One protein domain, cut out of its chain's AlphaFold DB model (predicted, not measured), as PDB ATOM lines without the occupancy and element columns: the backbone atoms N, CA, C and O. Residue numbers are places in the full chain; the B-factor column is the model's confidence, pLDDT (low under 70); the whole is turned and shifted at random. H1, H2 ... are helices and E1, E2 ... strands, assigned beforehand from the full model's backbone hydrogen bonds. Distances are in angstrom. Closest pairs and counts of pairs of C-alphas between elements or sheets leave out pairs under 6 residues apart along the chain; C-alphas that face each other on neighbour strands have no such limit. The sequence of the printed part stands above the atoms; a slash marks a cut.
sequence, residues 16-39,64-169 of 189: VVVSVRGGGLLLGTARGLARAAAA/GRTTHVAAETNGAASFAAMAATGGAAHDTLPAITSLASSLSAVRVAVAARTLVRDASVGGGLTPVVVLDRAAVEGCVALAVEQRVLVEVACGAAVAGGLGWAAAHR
ATOM      1  N   VAL A  16     257.633 136.603 234.800       95.44
ATOM      2  CA  VAL A  16     257.927 138.023 234.619       95.44
ATOM      3  C   VAL A  16     258.737 138.180 233.340       95.44
ATOM      4  O   VAL A  16     259.715 137.467 233.120       95.44
ATOM      5  N   VAL A  17     258.339 139.115 232.483       97.88
ATOM      6  CA  VAL A  17     259.046 139.379 231.228       97.88
ATOM      7  C   VAL A  17     259.852 140.655 231.372       97.88
ATOM      8  O   VAL A  17     259.331 141.681 231.808       97.88
ATOM      9  N   VAL A  18     261.127 140.593 231.011       97.50
ATOM     10  CA  VAL A  18     262.041 141.730 231.060       97.50
ATOM     11  C   VAL A  18     262.796 141.825 229.750       97.50
ATOM     12  O   VAL A  18     263.393 140.856 229.290       97.50
ATOM     13  N   SER A  19     262.798 143.009 229.151       97.31
ATOM     14  CA  SER A  19     263.679 143.306 228.031       97.31
ATOM     15  C   SER A  19     265.126 143.428 228.528       97.31
ATOM     16  O   SER A  19     265.379 144.097 229.539       97.31
ATOM     17  N   VAL A  20     266.088 142.798 227.852       97.62
ATOM     18  CA  VAL A  20     267.472 142.695 228.341       97.62
ATOM     19  C   VAL A  20     268.443 143.486 227.468       97.62
ATOM     20  O   VAL A  20     268.672 143.170 226.315       97.62
ATOM     21  N   ARG A  21     269.043 144.525 228.061       95.50
ATOM     22  CA  ARG A  21     270.225 145.223 227.529       95.50
ATOM     23  C   ARG A  21     271.488 144.615 228.150       95.50
ATOM     24  O   ARG A  21     271.851 143.480 227.900       95.50
ATOM     25  N   GLY A  22     272.111 145.327 229.090       94.75
ATOM     26  CA  GLY A  22     273.234 144.810 229.882       94.75
ATOM     27  C   GLY A  22     272.824 143.885 231.038       94.75
ATOM     28  O   GLY A  22     273.697 143.388 231.742       94.75
ATOM     29  N   GLY A  23     271.520 143.682 231.268       96.25
ATOM     30  CA  GLY A  23     270.989 142.807 232.323       96.25
ATOM     31  C   GLY A  23     270.691 143.463 233.678       96.25
ATOM     32  O   GLY A  23     270.329 142.760 234.612       96.25
ATOM     33  N   GLY A  24     270.784 144.791 233.808       97.44
ATOM     34  CA  GLY A  24     270.490 145.487 235.073       97.44
ATOM     35  C   GLY A  24     269.051 145.287 235.575       97.44
ATOM     36  O   GLY A  24     268.853 144.938 236.736       97.44
ATOM     37  N   LEU A  25     268.053 145.437 234.694       97.44
ATOM     38  CA  LEU A  25     266.643 145.202 235.037       97.44
ATOM     39  C   LEU A  25     266.372 143.726 235.367       97.44
ATOM     40  O   LEU A  25     265.701 143.428 236.354       97.44
ATOM     41  N   LEU A  26     266.943 142.803 234.587       97.56
ATOM     42  CA  LEU A  26     266.876 141.363 234.858       97.56
ATOM     43  C   LEU A  26     267.433 141.036 236.251       97.56
ATOM     44  O   LEU A  26     266.767 140.390 237.051       97.56
ATOM     45  N   LEU A  27     268.621 141.543 236.575       97.06
ATOM     46  CA  LEU A  27     269.246 141.345 237.880       97.06
ATOM     47  C   LEU A  27     268.409 141.941 239.018       97.06
ATOM     48  O   LEU A  27     268.238 141.308 240.060       97.06
ATOM     49  N   GLY A  28     267.892 143.155 238.829       96.69
ATOM     50  CA  GLY A  28     267.063 143.837 239.819       96.69
ATOM     51  C   GLY A  28     265.771 143.079 240.117       96.69
ATOM     52  O   GLY A  28     265.444 142.861 241.282       96.69
ATOM     53  N   THR A  29     265.073 142.626 239.075       95.81
ATOM     54  CA  THR A  29     263.822 141.861 239.209       95.81
ATOM     55  C   THR A  29     264.058 140.463 239.774       95.81
ATOM     56  O   THR A  29     263.299 140.038 240.639       95.81
ATOM     57  N   ALA A  30     265.127 139.765 239.374       94.38
ATOM     58  CA  ALA A  30     265.504 138.472 239.953       94.38
ATOM     59  C   ALA A  30     265.780 138.579 241.459       94.38
ATOM     60  O   ALA A  30     265.202 137.842 242.255       94.38
ATOM     61  N   ARG A  31     266.584 139.566 241.874       93.50
ATOM     62  CA  ARG A  31     266.847 139.832 243.299       93.50
ATOM     63  C   ARG A  31     265.594 140.270 244.052       93.50
ATOM     64  O   ARG A  31     265.413 139.890 245.203       93.50
ATOM     65  N   GLY A  32     264.745 141.081 243.423       91.69
ATOM     66  CA  GLY A  32     263.476 141.522 244.000       91.69
ATOM     67  C   GLY A  32     262.550 140.350 244.311       91.69
ATOM     68  O   GLY A  32     262.063 140.250 245.434       91.69
ATOM     69  N   LEU A  33     262.380 139.436 243.354       90.38
ATOM     70  CA  LEU A  33     261.570 138.229 243.525       90.38
ATOM     71  C   LEU A  33     262.168 137.268 244.557       90.38
ATOM     72  O   LEU A  33     261.432 136.748 245.390       90.38
ATOM     73  N   ALA A  34     263.492 137.099 244.579       89.50
ATOM     74  CA  ALA A  34     264.161 136.291 245.601       89.50
ATOM     75  C   ALA A  34     263.933 136.842 247.021       89.50
ATOM     76  O   ALA A  34     263.607 136.083 247.931       89.50
ATOM     77  N   ARG A  35     264.031 138.166 247.216       87.88
ATOM     78  CA  ARG A  35     263.722 138.800 248.512       87.88
ATOM     79  C   ARG A  35     262.254 138.657 248.899       87.88
ATOM     80  O   ARG A  35     261.964 138.395 250.059       87.88
ATOM     81  N   ALA A  36     261.340 138.816 247.940       84.62
ATOM     82  CA  ALA A  36     259.911 138.621 248.180       84.62
ATOM     83  C   ALA A  36     259.595 137.177 248.602       84.62
ATOM     84  O   ALA A  36     258.716 136.969 249.430       84.62
ATOM     85  N   ALA A  37     260.339 136.200 248.075       85.75
ATOM     86  CA  ALA A  37     260.217 134.806 248.475       85.75
ATOM     87  C   ALA A  37     260.776 134.523 249.876       85.75
ATOM     88  O   ALA A  37     260.147 133.791 250.634       85.75
ATOM     89  N   ALA A  38     261.914 135.129 250.231       82.31
ATOM     90  CA  ALA A  38     262.544 134.959 251.541       82.31
ATOM     91  C   ALA A  38     261.737 135.596 252.687       82.31
ATOM     92  O   ALA A  38     261.622 135.003 253.751       82.31
ATOM     93  N   ALA A  39     261.097 136.747 252.450       74.31
ATOM     94  CA  ALA A  39     260.336 137.471 253.473       74.31
ATOM     95  C   ALA A  39     259.128 136.701 254.057       74.31
ATOM     96  O   ALA A  39     258.539 137.151 255.035       74.31
ATOM     97  N   GLY A  64     259.079 133.028 244.381       86.69
ATOM     98  CA  GLY A  64     260.355 132.381 244.068       86.69
ATOM     99  C   GLY A  64     260.283 131.416 242.881       86.69
ATOM    100  O   GLY A  64     261.320 131.091 242.310       86.69
ATOM    101  N   ARG A  65     259.076 130.986 242.484       89.94
ATOM    102  CA  ARG A  65     258.832 130.070 241.354       89.94
ATOM    103  C   ARG A  65     258.473 130.784 240.048       89.94
ATOM    104  O   ARG A  65     258.252 130.119 239.044       89.94
ATOM    105  N   THR A  66     258.404 132.114 240.047       92.94
ATOM    106  CA  THR A  66     258.133 132.902 238.837       92.94
ATOM    107  C   THR A  66     259.304 132.795 237.857       92.94
ATOM    108  O   THR A  66     260.434 133.127 238.214       92.94
ATOM    109  N   THR A  67     259.045 132.375 236.616       95.56
ATOM    110  CA  THR A  67     260.069 132.317 235.561       95.56
ATOM    111  C   THR A  67     260.425 133.713 235.051       95.56
ATOM    112  O   THR A  67     259.546 134.528 234.778       95.56
ATOM    113  N   HIS A  68     261.708 133.993 234.831       97.38
ATOM    114  CA  HIS A  68     262.146 135.197 234.121       97.38
ATOM    115  C   HIS A  68     262.239 134.928 232.628       97.38
ATOM    116  O   HIS A  68     263.043 134.111 232.187       97.38
ATOM    117  N   VAL A  69     261.469 135.663 231.836       98.31
ATOM    118  CA  VAL A  69     261.589 135.682 230.378       98.31
ATOM    119  C   VAL A  69     262.448 136.880 229.992       98.31
ATOM    120  O   VAL A  69     262.028 138.029 230.112       98.31
ATOM    121  N   ALA A  70     263.675 136.605 229.563       98.31
ATOM    122  CA  ALA A  70     264.662 137.597 229.164       98.31
ATOM    123  C   ALA A  70     264.535 137.876 227.661       98.31
ATOM    124  O   ALA A  70     265.104 137.157 226.841       98.31
ATOM    125  N   ALA A  71     263.751 138.893 227.310       98.62
ATOM    126  CA  ALA A  71     263.444 139.242 225.932       98.62
ATOM    127  C   ALA A  71     264.530 140.133 225.308       98.62
ATOM    128  O   ALA A  71     264.864 141.195 225.834       98.62
ATOM    129  N   GLU A  72     265.033 139.734 224.147       98.56
ATOM    130  CA  GLU A  72     265.933 140.518 223.301       98.56
ATOM    131  C   GLU A  72     265.429 140.542 221.857       98.56
ATOM    132  O   GLU A  72     264.579 139.748 221.451       98.56
ATOM    133  N   THR A  73     265.984 141.438 221.048       98.56
ATOM    134  CA  THR A  73     265.820 141.419 219.593       98.56
ATOM    135  C   THR A  73     267.015 140.735 218.931       98.56
ATOM    136  O   THR A  73     268.134 140.802 219.435       98.56
ATOM    137  N   ASN A  74     266.815 140.108 217.768       97.69
ATOM    138  CA  ASN A  74     267.869 139.378 217.048       97.69
ATOM    139  C   ASN A  74     269.134 140.222 216.799       97.69
ATOM    140  O   ASN A  74     270.246 139.714 216.898       97.69
ATOM    141  N   GLY A  75     268.970 141.516 216.515       97.25
ATOM    142  CA  GLY A  75     270.088 142.433 216.282       97.25
ATOM    143  C   GLY A  75     270.791 142.948 217.546       97.25
ATOM    144  O   GLY A  75     271.738 143.721 217.416       97.25
ATOM    145  N   ALA A  76     270.333 142.572 218.745       97.88
ATOM    146  CA  ALA A  76     270.885 142.996 220.035       97.88
ATOM    147  C   ALA A  76     270.920 141.853 221.079       97.88
ATOM    148  O   ALA A  76     270.911 142.110 222.278       97.88
ATOM    149  N   ALA A  77     270.970 140.593 220.634       97.69
ATOM    150  CA  ALA A  77     270.783 139.400 221.468       97.69
ATOM    151  C   ALA A  77     272.041 138.938 222.243       97.69
ATOM    152  O   ALA A  77     272.445 137.772 222.164       97.69
ATOM    153  N   SER A  78     272.727 139.849 222.943       97.88
ATOM    154  CA  SER A  78     273.998 139.516 223.610       97.88
ATOM    155  C   SER A  78     273.799 138.626 224.841       97.88
ATOM    156  O   SER A  78     274.668 137.802 225.151       97.88
ATOM    157  N   PHE A  79     272.660 138.742 225.529       98.38
ATOM    158  CA  PHE A  79     272.313 137.885 226.657       98.38
ATOM    159  C   PHE A  79     271.996 136.470 226.195       98.38
ATOM    160  O   PHE A  79     272.550 135.529 226.752       98.38
ATOM    161  N   ALA A  80     271.159 136.306 225.173       98.06
ATOM    162  CA  ALA A  80     270.787 135.006 224.632       98.06
ATOM    163  C   ALA A  80     272.003 134.267 224.061       98.06
ATOM    164  O   ALA A  80     272.162 133.074 224.320       98.06
ATOM    165  N   ALA A  81     272.899 134.971 223.361       97.94
ATOM    166  CA  ALA A  81     274.155 134.398 222.876       97.94
ATOM    167  C   ALA A  81     275.034 133.879 224.029       97.94
ATOM    168  O   ALA A  81     275.515 132.748 223.982       97.94
ATOM    169  N   MET A  82     275.196 134.668 225.098       98.19
ATOM    170  CA  MET A  82     275.915 134.244 226.306       98.19
ATOM    171  C   MET A  82     275.212 133.062 226.995       98.19
ATOM    172  O   MET A  82     275.856 132.067 227.341       98.19
ATOM    173  N   ALA A  83     273.891 133.137 227.154       98.06
ATOM    174  CA  ALA A  83     273.094 132.149 227.867       98.06
ATOM    175  C   ALA A  83     273.088 130.780 227.174       98.06
ATOM    176  O   ALA A  83     273.133 129.757 227.854       98.06
ATOM    177  N   ALA A  84     273.133 130.749 225.838       97.94
ATOM    178  CA  ALA A  84     273.247 129.521 225.050       97.94
ATOM    179  C   ALA A  84     274.520 128.709 225.357       97.94
ATOM    180  O   ALA A  84     274.575 127.516 225.075       97.94
ATOM    181  N   THR A  85     275.535 129.335 225.961       97.75
ATOM    182  CA  THR A  85     276.769 128.663 226.401       97.75
ATOM    183  C   THR A  85     276.736 128.235 227.872       97.75
ATOM    184  O   THR A  85     277.770 127.875 228.429       97.75
ATOM    185  N   GLY A  86     275.587 128.355 228.550       97.12
ATOM    186  CA  GLY A  86     275.497 128.195 230.005       97.12
ATOM    187  C   GLY A  86     276.312 129.245 230.771       97.12
ATOM    188  O   GLY A  86     276.710 129.023 231.911       97.12
ATOM    189  N   GLY A  87     276.634 130.377 230.135       96.25
ATOM    190  CA  GLY A  87     277.551 131.373 230.686       96.25
ATOM    191  C   GLY A  87     279.026 130.959 230.662       96.25
ATOM    192  O   GLY A  87     279.834 131.583 231.359       96.25
ATOM    193  N   ALA A  88     279.419 129.951 229.878       96.56
ATOM    194  CA  ALA A  88     280.826 129.597 229.684       96.56
ATOM    195  C   ALA A  88     281.572 130.671 228.872       96.56
ATOM    196  O   ALA A  88     282.624 131.140 229.310       96.56
ATOM    197  N   ALA A  89     280.991 131.126 227.760       94.44
ATOM    198  CA  ALA A  89     281.520 132.220 226.948       94.44
ATOM    199  C   ALA A  89     280.900 133.565 227.353       94.44
ATOM    200  O   ALA A  89     279.805 133.628 227.916       94.44
ATOM    201  N   HIS A  90     281.607 134.664 227.085       96.00
ATOM    202  CA  HIS A  90     281.128 136.019 227.385       96.00
ATOM    203  C   HIS A  90     281.550 136.992 226.293       96.00
ATOM    204  O   HIS A  90     282.187 138.017 226.534       96.00
ATOM    205  N   ASP A  91     281.229 136.623 225.064       92.75
ATOM    206  CA  ASP A  91     281.742 137.304 223.888       92.75
ATOM    207  C   ASP A  91     280.996 138.608 223.601       92.75
ATOM    208  O   ASP A  91     279.938 138.902 224.159       92.75
ATOM    209  N   THR A  92     281.620 139.430 222.763       96.75
ATOM    210  CA  THR A  92     281.049 140.678 222.259       96.75
ATOM    211  C   THR A  92     280.394 140.390 220.915       96.75
ATOM    212  O   THR A  92     281.039 139.845 220.022       96.75
ATOM    213  N   LEU A  93     279.133 140.787 220.752       96.12
ATOM    214  CA  LEU A  93     278.485 140.851 219.450       96.12
ATOM    215  C   LEU A  93     279.278 141.788 218.528       96.12
ATOM    216  O   LEU A  93     279.668 142.873 218.960       96.12
ATOM    217  N   PRO A  94     279.467 141.429 217.250       95.69
ATOM    218  CA  PRO A  94     280.259 142.237 216.325       95.69
ATOM    219  C   PRO A  94     279.638 143.615 216.050       95.69
ATOM    220  O   PRO A  94     280.363 144.573 215.802       95.69
ATOM    221  N   ALA A  95     278.307 143.723 216.100       95.88
ATOM    222  CA  ALA A  95     277.568 144.966 215.917       95.88
ATOM    223  C   ALA A  95     276.165 144.872 216.533       95.88
ATOM    224  O   ALA A  95     275.623 143.778 216.697       95.88
ATOM    225  N   ILE A  96     275.562 146.032 216.809       97.38
ATOM    226  CA  ILE A  96     274.122 146.150 217.064       97.38
ATOM    227  C   ILE A  96     273.433 146.486 215.745       97.38
ATOM    228  O   ILE A  96     273.780 147.472 215.100       97.38
ATOM    229  N   THR A  97     272.465 145.666 215.348       96.75
ATOM    230  CA  THR A  97     271.709 145.819 214.087       96.75
ATOM    231  C   THR A  97     270.199 145.941 214.305       96.75
ATOM    232  O   THR A  97     269.435 145.909 213.348       96.75
ATOM    233  N   SER A  98     269.767 146.069 215.564       97.00
ATOM    234  CA  SER A  98     268.353 146.157 215.934       97.00
ATOM    235  C   SER A  98     267.818 147.591 215.904       97.00
ATOM    236  O   SER A  98     268.523 148.534 216.268       97.00
ATOM    237  N   LEU A  99     266.529 147.731 215.586       96.69
ATOM    238  CA  LEU A  99     265.733 148.941 215.816       96.69
ATOM    239  C   LEU A  99     265.563 149.278 217.310       96.69
ATOM    240  O   LEU A  99     265.352 150.438 217.658       96.69
ATOM    241  N   ALA A 100     265.651 148.288 218.204       94.75
ATOM    242  CA  ALA A 100     265.567 148.472 219.650       94.75
ATOM    243  C   ALA A 100     266.889 149.014 220.214       94.75
ATOM    244  O   ALA A 100     267.626 148.311 220.905       94.75
ATOM    245  N   SER A 101     267.196 150.278 219.919       88.25
ATOM    246  CA  SER A 101     268.447 150.925 220.332       88.25
ATOM    247  C   SER A 101     268.675 150.894 221.846       88.25
ATOM    248  O   SER A 101     269.807 150.747 222.287       88.25
ATOM    249  N   SER A 102     267.632 150.923 222.674       89.75
ATOM    250  CA  SER A 102     267.764 150.782 224.130       89.75
ATOM    251  C   SER A 102     268.191 149.384 224.594       89.75
ATOM    252  O   SER A 102     268.616 149.231 225.740       89.75
ATOM    253  N   LEU A 103     268.178 148.371 223.722       91.69
ATOM    254  CA  LEU A 103     268.783 147.058 223.968       91.69
ATOM    255  C   LEU A 103     270.260 146.985 223.569       91.69
ATOM    256  O   LEU A 103     270.865 145.932 223.740       91.69
ATOM    257  N   SER A 104     270.879 148.075 223.098       88.50
ATOM    258  CA  SER A 104     272.243 148.089 222.550       88.50
ATOM    259  C   SER A 104     273.343 147.806 223.593       88.50
ATOM    260  O   SER A 104     274.090 148.691 224.025       88.50
ATOM    261  N   ALA A 105     273.474 146.555 224.012       93.56
ATOM    262  CA  ALA A 105     274.650 146.021 224.673       93.56
ATOM    263  C   ALA A 105     275.264 144.978 223.748       93.56
ATOM    264  O   ALA A 105     274.659 143.950 223.471       93.56
ATOM    265  N   VAL A 106     276.482 145.237 223.272       95.19
ATOM    266  CA  VAL A 106     277.228 144.231 222.504       95.19
ATOM    267  C   VAL A 106     277.708 143.087 223.398       95.19
ATOM    268  O   VAL A 106     277.972 141.997 222.919       95.19
ATOM    269  N   ARG A 107     277.794 143.311 224.711       97.75
ATOM    270  CA  ARG A 107     278.120 142.300 225.715       97.75
ATOM    271  C   ARG A 107     277.343 142.607 226.991       97.75
ATOM    272  O   ARG A 107     277.335 143.750 227.451       97.75
ATOM    273  N   VAL A 108     276.729 141.591 227.590       97.31
ATOM    274  CA  VAL A 108     276.025 141.721 228.877       97.31
ATOM    275  C   VAL A 108     276.968 141.964 230.051       97.31
ATOM    276  O   VAL A 108     278.159 141.670 229.979       97.31
ATOM    277  N   ALA A 109     276.448 142.457 231.175       97.69
ATOM    278  CA  ALA A 109     277.238 142.580 232.395       97.69
ATOM    279  C   ALA A 109     277.654 141.202 232.940       97.69
ATOM    280  O   ALA A 109     276.903 140.228 232.846       97.69
ATOM    281  N   VAL A 110     278.815 141.139 233.603       98.06
ATOM    282  CA  VAL A 110     279.289 139.924 234.297       98.06
ATOM    283  C   VAL A 110     278.236 139.406 235.277       98.06
ATOM    284  O   VAL A 110     277.968 138.212 235.303       98.06
ATOM    285  N   ALA A 111     277.562 140.301 236.002       97.62
ATOM    286  CA  ALA A 111     276.509 139.922 236.941       97.62
ATOM    287  C   ALA A 111     275.324 139.197 236.272       97.62
ATOM    288  O   ALA A 111     274.772 138.273 236.857       97.62
ATOM    289  N   ALA A 112     274.948 139.569 235.043       97.25
ATOM    290  CA  ALA A 112     273.895 138.871 234.301       97.25
ATOM    291  C   ALA A 112     274.363 137.489 233.815       97.25
ATOM    292  O   ALA A 112     273.586 136.540 233.810       97.25
ATOM    293  N   ARG A 113     275.648 137.355 233.466       98.06
ATOM    294  CA  ARG A 113     276.272 136.059 233.165       98.06
ATOM    295  C   ARG A 113     276.314 135.142 234.386       98.06
ATOM    296  O   ARG A 113     276.055 133.954 234.238       98.06
ATOM    297  N   THR A 114     276.604 135.675 235.570       97.94
ATOM    298  CA  THR A 114     276.575 134.918 236.830       97.94
ATOM    299  C   THR A 114     275.191 134.324 237.103       97.94
ATOM    300  O   THR A 114     275.109 133.178 237.526       97.94
ATOM    301  N   LEU A 115     274.102 135.037 236.773       97.06
ATOM    302  CA  LEU A 115     272.744 134.486 236.910       97.06
ATOM    303  C   LEU A 115     272.556 133.180 236.129       97.06
ATOM    304  O   LEU A 115     271.972 132.236 236.656       97.06
ATOM    305  N   VAL A 116     273.060 133.127 234.891       97.38
ATOM    306  CA  VAL A 116     273.007 131.918 234.057       97.38
ATOM    307  C   VAL A 116     273.961 130.855 234.590       97.38
ATOM    308  O   VAL A 116     273.552 129.714 234.773       97.38
ATOM    309  N   ARG A 117     275.223 131.227 234.835       97.56
ATOM    310  CA  ARG A 117     276.286 130.277 235.185       97.56
ATOM    311  C   ARG A 117     276.001 129.537 236.494       97.56
ATOM    312  O   ARG A 117     276.274 128.346 236.586       97.56
ATOM    313  N   ASP A 118     275.418 130.240 237.460       96.50
ATOM    314  CA  ASP A 118     275.134 129.710 238.795       96.50
ATOM    315  C   ASP A 118     273.682 129.221 238.931       96.50
ATOM    316  O   ASP A 118     273.279 128.793 240.009       96.50
ATOM    317  N   ALA A 119     272.873 129.330 237.868       94.06
ATOM    318  CA  ALA A 119     271.440 129.026 237.878       94.06
ATOM    319  C   ALA A 119     270.677 129.693 239.049       94.06
ATOM    320  O   ALA A 119     269.791 129.102 239.660       94.06
ATOM    321  N   SER A 120     271.004 130.951 239.364       92.31
ATOM    322  CA  SER A 120     270.544 131.642 240.586       92.31
ATOM    323  C   SER A 120     269.184 132.346 240.459       92.31
ATOM    324  O   SER A 120     268.836 133.211 241.267       92.31
ATOM    325  N   VAL A 121     268.386 131.976 239.455       93.31
ATOM    326  CA  VAL A 121     267.018 132.473 239.253       93.31
ATOM    327  C   VAL A 121     266.035 131.353 239.592       93.31
ATOM    328  O   VAL A 121     265.901 130.404 238.825       93.31
ATOM    329  N   GLY A 122     265.349 131.467 240.735       86.06
ATOM    330  CA  GLY A 122     264.569 130.375 241.338       86.06
ATOM    331  C   GLY A 122     263.525 129.729 240.418       86.06
ATOM    332  O   GLY A 122     263.519 128.512 240.263       86.06
ATOM    333  N   GLY A 123     262.681 130.527 239.757       90.12
ATOM    334  CA  GLY A 123     261.662 130.030 238.822       90.12
ATOM    335  C   GLY A 123     262.183 129.721 237.418       90.12
ATOM    336  O   GLY A 123     261.396 129.442 236.513       90.12
ATOM    337  N   GLY A 124     263.497 129.798 237.215       94.88
ATOM    338  CA  GLY A 124     264.146 129.629 235.923       94.88
ATOM    339  C   GLY A 124     264.285 130.927 235.131       94.88
ATOM    340  O   GLY A 124     263.630 131.939 235.385       94.88
ATOM    341  N   LEU A 125     265.167 130.878 234.139       97.00
ATOM    342  CA  LEU A 125     265.548 132.003 233.294       97.00
ATOM    343  C   LEU A 125     265.523 131.554 231.834       97.00
ATOM    344  O   LEU A 125     266.323 130.719 231.422       97.00
ATOM    345  N   THR A 126     264.589 132.104 231.062       97.50
ATOM    346  CA  THR A 126     264.342 131.754 229.659       97.50
ATOM    347  C   THR A 126     264.704 132.934 228.756       97.50
ATOM    348  O   THR A 126     263.938 133.898 228.685       97.50
ATOM    349  N   PRO A 127     265.848 132.897 228.052       98.06
ATOM    350  CA  PRO A 127     266.138 133.854 226.990       98.06
ATOM    351  C   PRO A 127     265.153 133.680 225.828       98.06
ATOM    352  O   PRO A 127     264.940 132.564 225.353       98.06
ATOM    353  N   VAL A 128     264.571 134.777 225.348       98.31
ATOM    354  CA  VAL A 128     263.694 134.802 224.171       98.31
ATOM    355  C   VAL A 128     264.194 135.876 223.222       98.31
ATOM    356  O   VAL A 128     264.304 137.039 223.594       98.31
ATOM    357  N   VAL A 129     264.470 135.490 221.980       98.44
ATOM    358  CA  VAL A 129     264.911 136.415 220.935       98.44
ATOM    359  C   VAL A 129     263.795 136.573 219.916       98.44
ATOM    360  O   VAL A 129     263.350 135.593 219.319       98.44
ATOM    361  N   VAL A 130     263.354 137.809 219.703       98.56
ATOM    362  CA  VAL A 130     262.345 138.150 218.696       98.56
ATOM    363  C   VAL A 130     262.963 138.911 217.527       98.56
ATOM    364  O   VAL A 130     264.059 139.466 217.608       98.56
ATOM    365  N   LEU A 131     262.252 138.950 216.405       98.50
ATOM    366  CA  LEU A 131     262.593 139.852 215.308       98.50
ATOM    367  C   LEU A 131     262.138 141.274 215.645       98.50
ATOM    368  O   LEU A 131     261.111 141.447 216.299       98.50
ATOM    369  N   ASP A 132     262.824 142.283 215.104       98.50
ATOM    370  CA  ASP A 132     262.405 143.684 215.254       98.50
ATOM    371  C   ASP A 132     260.962 143.907 214.783       98.50
ATOM    372  O   ASP A 132     260.217 144.625 215.439       98.50
ATOM    373  N   ARG A 133     260.524 143.226 213.709       98.56
ATOM    374  CA  ARG A 133     259.123 143.290 213.255       98.56
ATOM    375  C   ARG A 133     258.132 142.886 214.354       98.56
ATOM    376  O   ARG A 133     257.138 143.565 214.547       98.56
ATOM    377  N   ALA A 134     258.440 141.830 215.110       98.56
ATOM    378  CA  ALA A 134     257.568 141.329 216.168       98.56
ATOM    379  C   ALA A 134     257.608 142.259 217.386       98.56
ATOM    380  O   ALA A 134     256.589 142.496 218.023       98.56
ATOM    381  N   ALA A 135     258.773 142.842 217.681       98.50
ATOM    382  CA  ALA A 135     258.885 143.877 218.699       98.50
ATOM    383  C   ALA A 135     258.038 145.115 218.340       98.50
ATOM    384  O   ALA A 135     257.302 145.617 219.185       98.50
ATOM    385  N   VAL A 136     258.065 145.562 217.080       98.50
ATOM    386  CA  VAL A 136     257.217 146.660 216.585       98.50
ATOM    387  C   VAL A 136     255.731 146.292 216.645       98.50
ATOM    388  O   VAL A 136     254.934 147.109 217.096       98.50
ATOM    389  N   GLU A 137     255.345 145.072 216.268       98.44
ATOM    390  CA  GLU A 137     253.969 144.575 216.440       98.44
ATOM    391  C   GLU A 137     253.530 144.627 217.915       98.44
ATOM    392  O   GLU A 137     252.415 145.056 218.208       98.44
ATOM    393  N   GLY A 138     254.423 144.295 218.854       98.06
ATOM    394  CA  GLY A 138     254.187 144.454 220.292       98.06
ATOM    395  C   GLY A 138     253.962 145.910 220.718       98.06
ATOM    396  O   GLY A 138     253.066 146.187 221.517       98.06
ATOM    397  N   CYS A 139     254.720 146.861 220.159       98.25
ATOM    398  CA  CYS A 139     254.477 148.294 220.368       98.25
ATOM    399  C   CYS A 139     253.106 148.723 219.829       98.25
ATOM    400  O   CYS A 139     252.385 149.463 220.498       98.25
ATOM    401  N   VAL A 140     252.746 148.261 218.627       98.19
ATOM    402  CA  VAL A 140     251.461 148.575 217.987       98.19
ATOM    403  C   VAL A 140     250.299 148.023 218.807       98.19
ATOM    404  O   VAL A 140     249.325 148.744 219.007       98.19
ATOM    405  N   ALA A 141     250.409 146.805 219.340       96.62
ATOM    406  CA  ALA A 141     249.382 146.218 220.197       96.62
ATOM    407  C   ALA A 141     249.084 147.108 221.418       96.62
ATOM    408  O   ALA A 141     247.928 147.453 221.656       96.62
ATOM    409  N   LEU A 142     250.114 147.579 222.132       97.19
ATOM    410  CA  LEU A 142     249.921 148.505 223.258       97.19
ATOM    411  C   LEU A 142     249.357 149.865 222.822       97.19
ATOM    412  O   LEU A 142     248.487 150.419 223.497       97.19
ATOM    413  N   ALA A 143     249.798 150.392 221.679       97.88
ATOM    414  CA  ALA A 143     249.292 151.661 221.162       97.88
ATOM    415  C   ALA A 143     247.805 151.581 220.775       97.88
ATOM    416  O   ALA A 143     247.060 152.541 220.987       97.88
ATOM    417  N   VAL A 144     247.368 150.446 220.228       97.62
ATOM    418  CA  VAL A 144     245.977 150.214 219.822       97.62
ATOM    419  C   VAL A 144     245.095 149.918 221.031       97.62
ATOM    420  O   VAL A 144     244.097 150.605 221.230       97.62
ATOM    421  N   GLU A 145     245.463 148.930 221.844       96.62
ATOM    422  CA  GLU A 145     244.602 148.426 222.919       96.62
ATOM    423  C   GLU A 145     244.610 149.328 224.151       96.62
ATOM    424  O   GLU A 145     243.580 149.516 224.792       96.62
ATOM    425  N   GLN A 146     245.773 149.886 224.485       96.50
ATOM    426  CA  GLN A 146     245.977 150.628 225.731       96.50
ATOM    427  C   GLN A 146     246.154 152.128 225.497       96.50
ATOM    428  O   GLN A 146     246.236 152.887 226.458       96.50
ATOM    429  N   ARG A 147     246.215 152.578 224.233       96.69
ATOM    430  CA  ARG A 147     246.500 153.979 223.867       96.69
ATOM    431  C   ARG A 147     247.831 154.481 224.443       96.69
ATOM    432  O   ARG A 147     248.001 155.679 224.655       96.69
ATOM    433  N   VAL A 148     248.783 153.568 224.654       96.62
ATOM    434  CA  VAL A 148     250.126 153.855 225.171       96.62
ATOM    435  C   VAL A 148     251.163 153.430 224.140       96.62
ATOM    436  O   VAL A 148     251.243 152.260 223.773       96.62
ATOM    437  N   LEU A 149     251.983 154.382 223.695       97.06
ATOM    438  CA  LEU A 149     253.132 154.093 222.843       97.06
ATOM    439  C   LEU A 149     254.357 153.787 223.707       97.06
ATOM    440  O   LEU A 149     254.642 154.503 224.667       97.06
ATOM    441  N   VAL A 150     255.099 152.748 223.335       96.88
ATOM    442  CA  VAL A 150     256.337 152.343 224.007       96.88
ATOM    443  C   VAL A 150     257.471 152.173 223.004       96.88
ATOM    444  O   VAL A 150     257.242 151.958 221.813       96.88
ATOM    445  N   GLU A 151     258.704 152.234 223.494       97.25
ATOM    446  CA  GLU A 151     259.890 151.927 222.697       97.25
ATOM    447  C   GLU A 151     259.932 150.459 222.238       97.25
ATOM    448  O   GLU A 151     259.330 149.572 222.850       97.25
ATOM    449  N   VAL A 152     260.703 150.182 221.180       97.81
ATOM    450  CA  VAL A 152     260.801 148.844 220.565       97.81
ATOM    451  C   VAL A 152     261.302 147.783 221.556       97.81
ATOM    452  O   VAL A 152     260.868 146.638 221.493       97.81
ATOM    453  N   ALA A 153     262.146 148.147 222.527       97.56
ATOM    454  CA  ALA A 153     262.576 147.233 223.590       97.56
ATOM    455  C   ALA A 153     261.410 146.723 224.453       97.56
ATOM    456  O   ALA A 153     261.332 145.530 224.754       97.56
ATOM    457  N   CYS A 154     260.473 147.601 224.813       97.69
ATOM    458  CA  CYS A 154     259.261 147.210 225.527       97.69
ATOM    459  C   CYS A 154     258.362 146.340 224.643       97.69
ATOM    460  O   CYS A 154     257.830 145.333 225.110       97.69
ATOM    461  N   GLY A 155     258.250 146.670 223.354       98.19
ATOM    462  CA  GLY A 155     257.558 145.831 222.376       98.19
ATOM    463  C   GLY A 155     258.157 144.425 222.252       98.19
ATOM    464  O   GLY A 155     257.417 143.445 222.154       98.19
ATOM    465  N   ALA A 156     259.483 144.288 222.360       98.44
ATOM    466  CA  ALA A 156     260.155 142.990 222.401       98.44
ATOM    467  C   ALA A 156     259.756 142.167 223.637       98.44
ATOM    468  O   ALA A 156     259.542 140.960 223.518       98.44
ATOM    469  N   ALA A 157     259.592 142.805 224.803       98.38
ATOM    470  CA  ALA A 157     259.069 142.142 225.997       98.38
ATOM    471  C   ALA A 157     257.613 141.681 225.808       98.38
ATOM    472  O   ALA A 157     257.288 140.551 226.162       98.38
ATOM    473  N   VAL A 158     256.749 142.494 225.192       98.06
ATOM    474  CA  VAL A 158     255.363 142.093 224.882       98.06
ATOM    475  C   VAL A 158     255.346 140.879 223.950       98.06
ATOM    476  O   VAL A 158     254.757 139.850 224.282       98.06
ATOM    477  N   ALA A 159     256.040 140.962 222.814       98.19
ATOM    478  CA  ALA A 159     256.080 139.890 221.823       98.19
ATOM    479  C   ALA A 159     256.698 138.600 222.386       98.19
ATOM    480  O   ALA A 159     256.138 137.512 222.226       98.19
ATOM    481  N   GLY A 160     257.828 138.716 223.089       97.50
ATOM    482  CA  GLY A 160     258.502 137.581 223.718       97.50
ATOM    483  C   GLY A 160     257.660 136.939 224.820       97.50
ATOM    484  O   GLY A 160     257.579 135.715 224.897       97.50
ATOM    485  N   GLY A 161     256.975 137.754 225.624       97.31
ATOM    486  CA  GLY A 161     256.059 137.297 226.665       97.31
ATOM    487  C   GLY A 161     254.858 136.536 226.116       97.31
ATOM    488  O   GLY A 161     254.535 135.459 226.612       97.31
ATOM    489  N   LEU A 162     254.221 137.056 225.064       95.62
ATOM    490  CA  LEU A 162     253.103 136.383 224.399       95.62
ATOM    491  C   LEU A 162     253.537 135.059 223.762       95.62
ATOM    492  O   LEU A 162     252.848 134.052 223.930       95.62
ATOM    493  N   GLY A 163     254.693 135.034 223.091       95.75
ATOM    494  CA  GLY A 163     255.262 133.810 222.522       95.75
ATOM    495  C   GLY A 163     255.590 132.763 223.588       95.75
ATOM    496  O   GLY A 163     255.220 131.596 223.445       95.75
ATOM    497  N   TRP A 164     256.211 133.183 224.694       96.06
ATOM    498  CA  TRP A 164     256.465 132.309 225.840       96.06
ATOM    499  C   TRP A 164     255.158 131.769 226.422       96.06
ATOM    500  O   TRP A 164     255.018 130.559 226.593       96.06
ATOM    501  N   ALA A 165     254.168 132.633 226.657       94.88
ATOM    502  CA  ALA A 165     252.885 132.221 227.210       94.88
ATOM    503  C   ALA A 165     252.179 131.216 226.290       94.88
ATOM    504  O   ALA A 165     251.679 130.209 226.775       94.88
ATOM    505  N   ALA A 166     252.168 131.437 224.974       93.56
ATOM    506  CA  ALA A 166     251.584 130.497 224.020       93.56
ATOM    507  C   ALA A 166     252.238 129.105 224.094       93.56
ATOM    508  O   ALA A 166     251.531 128.101 224.059       93.56
ATOM    509  N   ALA A 167     253.562 129.039 224.272       92.44
ATOM    510  CA  ALA A 167     254.292 127.778 224.413       92.44
ATOM    511  C   ALA A 167     254.041 127.056 225.754       92.44
ATOM    512  O   ALA A 167     254.210 125.843 225.829       92.44
ATOM    513  N   HIS A 168     253.619 127.782 226.797       88.12
ATOM    514  CA  HIS A 168     253.451 127.249 228.159       88.12
ATOM    515  C   HIS A 168     251.986 127.180 228.623       88.12
ATOM    516  O   HIS A 168     251.701 126.626 229.682       88.12
ATOM    517  N   ARG A 169     251.026 127.659 227.816       71.44
ATOM    518  CA  ARG A 169     249.572 127.591 228.080       71.44
ATOM    519  C   ARG A 169     248.991 126.165 228.076       71.44
ATOM    520  O   ARG A 169     247.800 126.014 228.318       71.44
TER     521      ARG A 169
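This is residues 16 to 39 and 64 to 169 of the 189 residues of an uncharacterized protein of Porphyra umbilicalis (UniProt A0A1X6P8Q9). A small sheet of three parallel strands makes the middle of three layers, helices on both faces of a sheet: H1 and H2 cover one face, and H5 runs slantwise over the other, with H4 packed across its first part on that side. H3 packs on H1 and H2 without being on the sheet, and a long unnamed stretch, residues 84 to 109, loops from H2 to H3. The printed part has 130 residues with three named strands and five named helices in the order E1 H1 E2 H2 H3 E3 H4 H5; the sheet's order is E1, E2, E3, and the class is mixed, helices and strands. The whole is compact, with a radius of gyration of the C-alphas of 14.2 A and spans of 39 by 39 by 23 A.

E1, residues 16 to 19, is an edge strand, parallel to the inner strand E2, residues 67 to 73, at 22 degrees; N 18 and O 69 are within hydrogen-bond range at 2.9 A. H1, residues 24 to 38, lies over E1 and E2 at a height over the sheet of 10.2 A and runs along the strands; its closest C-alphas to E1 are those of Leu 26 and Val 18, 6.2 A apart. The other edge strand, E3, residues 125 to 130, is parallel to E2 at 26 degrees, with N 128 and O 70 at 2.9 A. H2, residues 78 to 83, lies over E3 on the same face as H1, at a height over the sheet of 8.4 A. E2, H2, H3, residues 110 to 117, and E3 form a strand-helix-strand unit, two parallel neighbour strands with helices between, and its crossover is right-handed. H3 touches H2 at a shallow tilt of 33 degrees, only just short of steep, the same way; the closest C-alphas, of Ala 83 and Val 116, are 6.2 A apart. With its residues 24 to 27 alone, H1 touches H3 at a steep tilt of 56 degrees; the closest C-alphas, of Leu 27 and Ala 112, are 6.4 A apart. H5, residues 152 to 168, lies on the opposite face from H1, over E2 and E3, at a height over the sheet of 6.9 A; its closest C-alphas to E2 are those of Ala 157 and Ala 71, 5.2 A apart. With its residues 152 to 159 alone, it touches H4, residues 132 to 145, about perpendicular at 89 degrees, the closest C-alphas being those of Ala 156 and Ala 135, 4.0 A apart. Every O i to N i+4 pair is within hydrogen-bond range in H1, H2, H4 and H5, and 3 of 4 are in H3.

E1 begins at C-alpha 16 (257.927, 138.023, 234.619). From first to last C-alpha, H1 is 21.1 A long, E2 19.3 A, E3 16.2 A, H4 20.0 A and H5 24.0 A. H5 ends at C-alpha 168 (253.451, 127.249, 228.159).

The C-alphas farthest apart, of Ala 88 and Arg 147, are 42.5 A apart. Residues 40 to 63 are not printed, and C-alphas 39 and 64 are 10.7 A apart across the cut. The link from H2 to H3 is long, with 26 residues. The mean pLDDT of the printed part is 95.5, and no printed residue is under 70.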